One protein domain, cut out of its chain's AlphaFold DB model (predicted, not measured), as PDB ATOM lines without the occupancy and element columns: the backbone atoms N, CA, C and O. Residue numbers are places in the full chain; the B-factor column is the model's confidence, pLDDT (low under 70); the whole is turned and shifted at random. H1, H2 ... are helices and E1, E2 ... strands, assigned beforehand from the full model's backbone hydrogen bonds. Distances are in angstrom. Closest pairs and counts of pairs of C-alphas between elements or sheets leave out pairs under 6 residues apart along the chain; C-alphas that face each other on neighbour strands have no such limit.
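AT A GLANCE: This is residues 202 to 211 and 226 to 269 of the 568 residues of an uncharacterized protein of Coniochaeta ligniaria NRRL 30616 (UniProt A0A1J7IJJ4). Helix H2 runs through the middle of a small body; H1 crosses it on one side, and H3 folds back along part of it as the second leg of a helical hairpin. A small two-stranded hairpin, E1 and E2, sits by the first half of H2 and the start of H3. The printed part has 54 residues, in the order H1, E1, E2, H2, H3; the sheet E1 - E2 is antiparallel and the class is mostly helix. It is compact, with a radius of gyration of the C-alphas of 10.4 A and spans of 27 by 23 by 19 A.

IN THESE COORDINATES: H1, residues 202 to 211, begins at C-alpha 202 (-16.113, -14.270, -45.457) and is 14.0 A long. After the cut come E1, residues 227 to 230, 9.4 A, and E2, residues 233 to 236, 9.8 A. H2, residues 237 to 251, is 21.0 A long and begins at C-alpha 237 (-25.548, -1.971, -48.701). H3, residues 256 to 268, is 18.5 A long and ends at C-alpha 268 (-36.236, 2.862, -43.580).

HOW THE PARTS SIT: H1 and H2 touch, about perpendicular at 82 degrees; their closest C-alphas, of Glu 204 and Ala 242, are 5.4 A apart. E1 and E2 form a hairpin, with N 228 and O 235 at 2.8 A, within hydrogen-bond range. The closest C-alphas of E1 and H2, of Val 227 and Phe 237, are 6.7 A apart. H2 and H3 form a helical hairpin and run opposite ways at a shallow tilt of 34.9 degrees, only just short of steep. H3 touches H2 with residues 258 to 262 alone, closest at the C-alphas of Ala 244 and Cys 258, 5.4 A. H1 and H3 are apart. In H1, H2 and H3 every O i to N i+4 pair is within hydrogen-bond range.

THE WHOLE: The C-alphas farthest apart, of Ala 250 and Leu 268, are 28.8 A apart. Residues 212 to 225 are not printed; C-alphas 211 and 226 are 17.3 A apart across this cut. The links E1 to E2, E2 to H2 and H2 to H3 are tight. The model's mean pLDDT over the printed part is 83.4, and it is under 70 in residues 202 to 211 and 268 to 269.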
ATOM      1  N   GLU A 202     -15.992 -13.936 -46.878       67.06
ATOM      2  CA  GLU A 202     -16.113 -14.270 -45.457       67.06
ATOM      3  C   GLU A 202     -16.221 -13.006 -44.604       67.06
ATOM      4  O   GLU A 202     -17.030 -12.978 -43.674       67.06
ATOM      5  N   LEU A 203     -15.510 -11.936 -44.971       62.53
ATOM      6  CA  LEU A 203     -15.637 -10.639 -44.314       62.53
ATOM      7  C   LEU A 203     -17.021 -10.020 -44.555       62.53
ATOM      8  O   LEU A 203     -17.677  -9.632 -43.592       62.53
ATOM      9  N   GLU A 204     -17.525 -10.030 -45.794       63.28
ATOM     10  CA  GLU A 204     -18.904  -9.625 -46.108       63.28
ATOM     11  C   GLU A 204     -19.929 -10.469 -45.337       63.28
ATOM     12  O   GLU A 204     -20.871  -9.934 -44.749       63.28
ATOM     13  N   ARG A 205     -19.741 -11.796 -45.266       68.75
ATOM     14  CA  ARG A 205     -20.629 -12.690 -44.505       68.75
ATOM     15  C   ARG A 205     -20.575 -12.404 -43.002       68.75
ATOM     16  O   ARG A 205     -21.618 -12.449 -42.352       68.75
ATOM     17  N   ARG A 206     -19.402 -12.096 -42.445       60.97
ATOM     18  CA  ARG A 206     -19.204 -11.743 -41.030       60.97
ATOM     19  C   ARG A 206     -19.795 -10.370 -40.709       60.97
ATOM     20  O   ARG A 206     -20.481 -10.247 -39.697       60.97
ATOM     21  N   ALA A 207     -19.620  -9.386 -41.590       64.25
ATOM     22  CA  ALA A 207     -20.262  -8.076 -41.521       64.25
ATOM     23  C   ALA A 207     -21.790  -8.215 -41.515       64.25
ATOM     24  O   ALA A 207     -22.466  -7.742 -40.599       64.25
ATOM     25  N   LEU A 208     -22.332  -8.961 -42.483       60.41
ATOM     26  CA  LEU A 208     -23.760  -9.235 -42.588       60.41
ATOM     27  C   LEU A 208     -24.278 -10.005 -41.364       60.41
ATOM     28  O   LEU A 208     -25.360  -9.695 -40.874       60.41
ATOM     29  N   GLN A 209     -23.525 -10.971 -40.823       61.75
ATOM     30  CA  GLN A 209     -23.893 -11.688 -39.596       61.75
ATOM     31  C   GLN A 209     -23.881 -10.789 -38.356       61.75
ATOM     32  O   GLN A 209     -24.809 -10.877 -37.557       61.75
ATOM     33  N   LEU A 210     -22.888  -9.913 -38.185       54.59
ATOM     34  CA  LEU A 210     -22.855  -8.957 -37.073       54.59
ATOM     35  C   LEU A 210     -24.040  -7.981 -37.145       54.59
ATOM     36  O   LEU A 210     -24.679  -7.728 -36.122       54.59
ATOM     37  N   TYR A 211     -24.406  -7.523 -38.347       51.53
ATOM     38  CA  TYR A 211     -25.560  -6.641 -38.547       51.53
ATOM     39  C   TYR A 211     -26.920  -7.348 -38.400       51.53
ATOM     40  O   TYR A 211     -27.846  -6.809 -37.791       51.53
ATOM     41  N   PRO A 226     -30.295  -1.059 -53.875       76.81
ATOM     42  CA  PRO A 226     -29.819   0.320 -53.813       76.81
ATOM     43  C   PRO A 226     -28.295   0.357 -53.629       76.81
ATOM     44  O   PRO A 226     -27.739  -0.263 -52.714       76.81
ATOM     45  N   VAL A 227     -27.630   1.066 -54.540       89.19
ATOM     46  CA  VAL A 227     -26.206   1.390 -54.464       89.19
ATOM     47  C   VAL A 227     -26.043   2.748 -53.793       89.19
ATOM     48  O   VAL A 227     -26.793   3.687 -54.053       89.19
ATOM     49  N   HIS A 228     -25.054   2.848 -52.915       90.81
ATOM     50  CA  HIS A 228     -24.729   4.045 -52.156       90.81
ATOM     51  C   HIS A 228     -23.314   4.488 -52.518       90.81
ATOM     52  O   HIS A 228     -22.408   3.659 -52.589       90.81
ATOM     53  N   PHE A 229     -23.112   5.786 -52.727       93.25
ATOM     54  CA  PHE A 229     -21.780   6.339 -52.951       93.25
ATOM     55  C   PHE A 229     -21.089   6.578 -51.599       93.25
ATOM     56  O   PHE A 229     -21.642   7.279 -50.754       93.25
ATOM     57  N   CYS A 230     -19.929   5.957 -51.369       94.81
ATOM     58  CA  CYS A 230     -19.220   5.996 -50.083       94.81
ATOM     59  C   CYS A 230     -17.702   5.848 -50.284       94.81
ATOM     60  O   CYS A 230     -17.245   4.881 -50.910       94.81
ATOM     61  N   HIS A 231     -16.908   6.795 -49.768       92.75
ATOM     62  CA  HIS A 231     -15.458   6.895 -50.012       92.75
ATOM     63  C   HIS A 231     -15.088   6.758 -51.501       92.75
ATOM     64  O   HIS A 231     -14.235   5.950 -51.870       92.75
ATOM     65  N   GLY A 232     -15.786   7.501 -52.366       93.38
ATOM     66  CA  GLY A 232     -15.511   7.565 -53.808       93.38
ATOM     67  C   GLY A 232     -16.019   6.392 -54.659       93.38
ATOM     68  O   GLY A 232     -15.800   6.396 -55.869       93.38
ATOM     69  N   GLU A 233     -16.693   5.399 -54.071       95.06
ATOM     70  CA  GLU A 233     -17.129   4.180 -54.767       95.06
ATOM     71  C   GLU A 233     -18.641   3.949 -54.638       95.06
ATOM     72  O   GLU A 233     -19.235   4.227 -53.597       95.06
ATOM     73  N   TRP A 234     -19.260   3.392 -55.683       92.06
ATOM     74  CA  TRP A 234     -20.649   2.921 -55.650       92.06
ATOM     75  C   TRP A 234     -20.710   1.511 -55.057       92.06
ATOM     76  O   TRP A 234     -20.264   0.547 -55.677       92.06
ATOM     77  N   LEU A 235     -21.271   1.394 -53.857       93.69
ATOM     78  CA  LEU A 235     -21.284   0.173 -53.057       93.69
ATOM     79  C   LEU A 235     -22.716  -0.249 -52.733       93.69
ATOM     80  O   LEU A 235     -23.547   0.558 -52.320       93.69
ATOM     81  N   THR A 236     -23.014  -1.538 -52.861       93.06
ATOM     82  CA  THR A 236     -24.265  -2.096 -52.328       93.06
ATOM     83  C   THR A 236     -24.270  -2.036 -50.798       93.06
ATOM     84  O   THR A 236     -23.215  -2.034 -50.164       93.06
ATOM     85  N   PHE A 237     -25.447  -2.037 -50.166       90.81
ATOM     86  CA  PHE A 237     -25.548  -1.971 -48.701       90.81
ATOM     87  C   PHE A 237     -24.659  -2.985 -47.926       90.81
ATOM     88  O   PHE A 237     -24.002  -2.572 -46.969       90.81
ATOM     89  N   PRO A 238     -24.534  -4.272 -48.328       92.69
ATOM     90  CA  PRO A 238     -23.581  -5.201 -47.705       92.69
ATOM     91  C   PRO A 238     -22.117  -4.751 -47.800       92.69
ATOM     92  O   PRO A 238     -21.377  -4.895 -46.830       92.69
ATOM     93  N   GLN A 239     -21.714  -4.168 -48.932       94.25
ATOM     94  CA  GLN A 239     -20.361  -3.652 -49.150       94.25
ATOM     95  C   GLN A 239     -20.098  -2.386 -48.323       94.25
ATOM     96  O   GLN A 239     -19.002  -2.237 -47.793       94.25
ATOM     97  N   VAL A 240     -21.101  -1.520 -48.123       94.56
ATOM     98  CA  VAL A 240     -21.003  -0.395 -47.171       94.56
ATOM     99  C   VAL A 240     -20.776  -0.913 -45.749       94.56
ATOM    100  O   VAL A 240     -19.882  -0.434 -45.061       94.56
ATOM    101  N   CYS A 241     -21.515  -1.939 -45.311       92.88
ATOM    102  CA  CYS A 241     -21.304  -2.564 -43.999       92.88
ATOM    103  C   CYS A 241     -19.924  -3.234 -43.862       92.88
ATOM    104  O   CYS A 241     -19.322  -3.168 -42.792       92.88
ATOM    105  N   ALA A 242     -19.408  -3.865 -44.922       93.19
ATOM    106  CA  ALA A 242     -18.061  -4.434 -44.926       93.19
ATOM    107  C   ALA A 242     -16.980  -3.338 -44.864       93.19
ATOM    108  O   ALA A 242     -16.065  -3.431 -44.045       93.19
ATOM    109  N   LYS A 243     -17.126  -2.263 -45.653       94.12
ATOM    110  CA  LYS A 243     -16.212  -1.108 -45.667       94.12
ATOM    111  C   LYS A 243     -16.238  -0.333 -44.345       94.12
ATOM    112  O   LYS A 243     -15.202   0.131 -43.893       94.12
ATOM    113  N   ALA A 244     -17.386  -0.268 -43.666       94.56
ATOM    114  CA  ALA A 244     -17.485   0.278 -42.311       94.56
ATOM    115  C   ALA A 244     -16.569  -0.466 -41.325       94.56
ATOM    116  O   ALA A 244     -15.846   0.166 -40.561       94.56
ATOM    117  N   ILE A 245     -16.576  -1.804 -41.377       92.31
ATOM    118  CA  ILE A 245     -15.781  -2.656 -40.484       92.31
ATOM    119  C   ILE A 245     -14.294  -2.597 -40.837       92.31
ATOM    120  O   ILE A 245     -13.480  -2.498 -39.927       92.31
ATOM    121  N   THR A 246     -13.911  -2.602 -42.120       95.12
ATOM    122  CA  THR A 246     -12.487  -2.469 -42.484       95.12
ATOM    123  C   THR A 246     -11.912  -1.117 -42.077       95.12
ATOM    124  O   THR A 246     -10.765  -1.057 -41.642       95.12
ATOM    125  N   LEU A 247     -12.698  -0.038 -42.167       92.12
ATOM    126  CA  LEU A 247     -12.298   1.282 -41.681       92.12
ATOM    127  C   LEU A 247     -12.226   1.324 -40.144       92.12
ATOM    128  O   LEU A 247     -11.257   1.856 -39.605       92.12
ATOM    129  N   GLU A 248     -13.176   0.711 -39.432       92.88
ATOM    130  CA  GLU A 248     -13.138   0.615 -37.964       92.88
ATOM    131  C   GLU A 248     -11.939  -0.217 -37.467       92.88
ATOM    132  O   GLU A 248     -11.255   0.199 -36.532       92.88
ATOM    133  N   GLU A 249     -11.614  -1.336 -38.123       92.56
ATOM    134  CA  GLU A 249     -10.425  -2.150 -37.818       92.56
ATOM    135  C   GLU A 249      -9.108  -1.429 -38.172       92.56
ATOM    136  O   GLU A 249      -8.121  -1.581 -37.451       92.56
ATOM    137  N   ALA A 250      -9.076  -0.626 -39.242       94.38
ATOM    138  CA  ALA A 250      -7.879   0.102 -39.675       94.38
ATOM    139  C   ALA A 250      -7.582   1.362 -38.842       94.38
ATOM    140  O   ALA A 250      -6.414   1.667 -38.593       94.38
ATOM    141  N   TYR A 251      -8.618   2.101 -38.430       91.75
ATOM    142  CA  TYR A 251      -8.480   3.411 -37.783       91.75
ATOM    143  C   TYR A 251      -8.891   3.432 -36.302       91.75
ATOM    144  O   TYR A 251      -8.560   4.381 -35.590       91.75
ATOM    145  N   GLY A 252      -9.569   2.393 -35.804       92.69
ATOM    146  CA  GLY A 252      -9.985   2.278 -34.402       92.69
ATOM    147  C   GLY A 252     -11.201   3.130 -34.014       92.69
ATOM    148  O   GLY A 252     -11.466   3.300 -32.824       92.69
ATOM    149  N   TYR A 253     -11.927   3.678 -34.992       87.00
ATOM    150  CA  TYR A 253     -13.165   4.433 -34.793       87.00
ATOM    151  C   TYR A 253     -14.160   4.167 -35.937       87.00
ATOM    152  O   TYR A 253     -13.733   3.901 -37.062       87.00
ATOM    153  N   PRO A 254     -15.481   4.241 -35.685       89.12
ATOM    154  CA  PRO A 254     -16.487   4.011 -36.716       89.12
ATOM    155  C   PRO A 254     -16.455   5.112 -37.781       89.12
ATOM    156  O   PRO A 254     -16.426   6.303 -37.463       89.12
ATOM    157  N   ASP A 255     -16.504   4.708 -39.048       95.12
ATOM    158  CA  ASP A 255     -16.533   5.638 -40.172       95.12
ATOM    159  C   ASP A 255     -17.861   6.411 -40.270       95.12
ATOM    160  O   ASP A 255     -18.953   5.853 -40.123       95.12
ATOM    161  N   VAL A 256     -17.759   7.712 -40.553       89.88
ATOM    162  CA  VAL A 256     -18.897   8.641 -40.534       89.88
ATOM    163  C   VAL A 256     -19.782   8.476 -41.773       89.88
ATOM    164  O   VAL A 256     -21.005   8.452 -41.630       89.88
ATOM    165  N   GLU A 257     -19.205   8.314 -42.970       89.25
ATOM    166  CA  GLU A 257     -19.976   8.153 -44.217       89.25
ATOM    167  C   GLU A 257     -20.775   6.844 -44.203       89.25
ATOM    168  O   GLU A 257     -22.003   6.846 -44.352       89.25
ATOM    169  N   CYS A 258     -20.098   5.731 -43.907       89.00
ATOM    170  CA  CYS A 258     -20.729   4.439 -43.676       89.00
ATOM    171  C   CYS A 258     -21.792   4.523 -42.569       89.00
ATOM    172  O   CYS A 258     -22.913   4.044 -42.750       89.00
ATOM    173  N   GLY A 259     -21.480   5.167 -41.438       87.81
ATOM    174  CA  GLY A 259     -22.400   5.332 -40.312       87.81
ATOM    175  C   GLY A 259     -23.702   6.053 -40.680       87.81
ATOM    176  O   GLY A 259     -24.781   5.631 -40.246       87.81
ATOM    177  N   PHE A 260     -23.638   7.090 -41.522       87.75
ATOM    178  CA  PHE A 260     -24.825   7.788 -42.028       87.75
ATOM    179  C   PHE A 260     -25.681   6.901 -42.933       87.75
ATOM    180  O   PHE A 260     -26.886   6.785 -42.691       87.75
ATOM    181  N   ILE A 261     -25.078   6.241 -43.928       85.94
ATOM    182  CA  ILE A 261     -25.789   5.348 -44.860       85.94
ATOM    183  C   ILE A 261     -26.477   4.215 -44.090       85.94
ATOM    184  O   ILE A 261     -27.661   3.936 -44.291       85.94
ATOM    185  N   ILE A 262     -25.761   3.609 -43.141       87.25
ATOM    186  CA  ILE A 262     -26.268   2.508 -42.323       87.25
ATOM    187  C   ILE A 262     -27.392   2.969 -41.389       87.25
ATOM    188  O   ILE A 262     -28.424   2.302 -41.293       87.25
ATOM    189  N   THR A 263     -27.264   4.143 -40.766       83.50
ATOM    190  CA  THR A 263     -28.337   4.724 -39.940       83.50
ATOM    191  C   THR A 263     -29.576   5.063 -40.772       83.50
ATOM    192  O   THR A 263     -30.699   4.827 -40.326       83.50
ATOM    193  N   HIS A 264     -29.397   5.585 -41.988       76.62
ATOM    194  CA  HIS A 264     -30.491   5.907 -42.901       76.62
ATOM    195  C   HIS A 264     -31.244   4.638 -43.333       76.62
ATOM    196  O   HIS A 264     -32.453   4.530 -43.121       76.62
ATOM    197  N   HIS A 265     -30.529   3.614 -43.806       76.38
ATOM    198  CA  HIS A 265     -31.121   2.328 -44.181       76.38
ATOM    199  C   HIS A 265     -31.771   1.604 -42.980       76.38
ATOM    200  O   HIS A 265     -32.781   0.912 -43.128       76.38
ATOM    201  N   ALA A 266     -31.251   1.796 -41.761       72.69
ATOM    202  CA  ALA A 266     -31.840   1.261 -40.532       72.69
ATOM    203  C   ALA A 266     -33.132   1.977 -40.090       72.69
ATOM    204  O   ALA A 266     -33.930   1.357 -39.376       72.69
ATOM    205  N   ARG A 267     -33.343   3.242 -40.497       70.88
ATOM    206  CA  ARG A 267     -34.593   4.006 -40.294       70.88
ATOM    207  C   ARG A 267     -35.679   3.602 -41.289       70.88
ATOM    208  O   ARG A 267     -36.829   3.464 -40.890       70.88
ATOM    209  N   LEU A 268     -35.308   3.335 -42.543       67.31
ATOM    210  CA  LEU A 268     -36.236   2.862 -43.580       67.31
ATOM    211  C   LEU A 268     -36.817   1.459 -43.286       67.31
ATOM    212  O   LEU A 268     -37.861   1.101 -43.823       67.31
ATOM    213  N   GLY A 269     -36.166   0.664 -42.423       58.53
ATOM    214  CA  GLY A 269     -36.474  -0.759 -42.227       58.53
ATOM    215  C   GLY A 269     -37.032  -1.208 -40.866       58.53
ATOM    216  O   GLY A 269     -37.150  -2.417 -40.667       58.53
TER     217      GLY A 269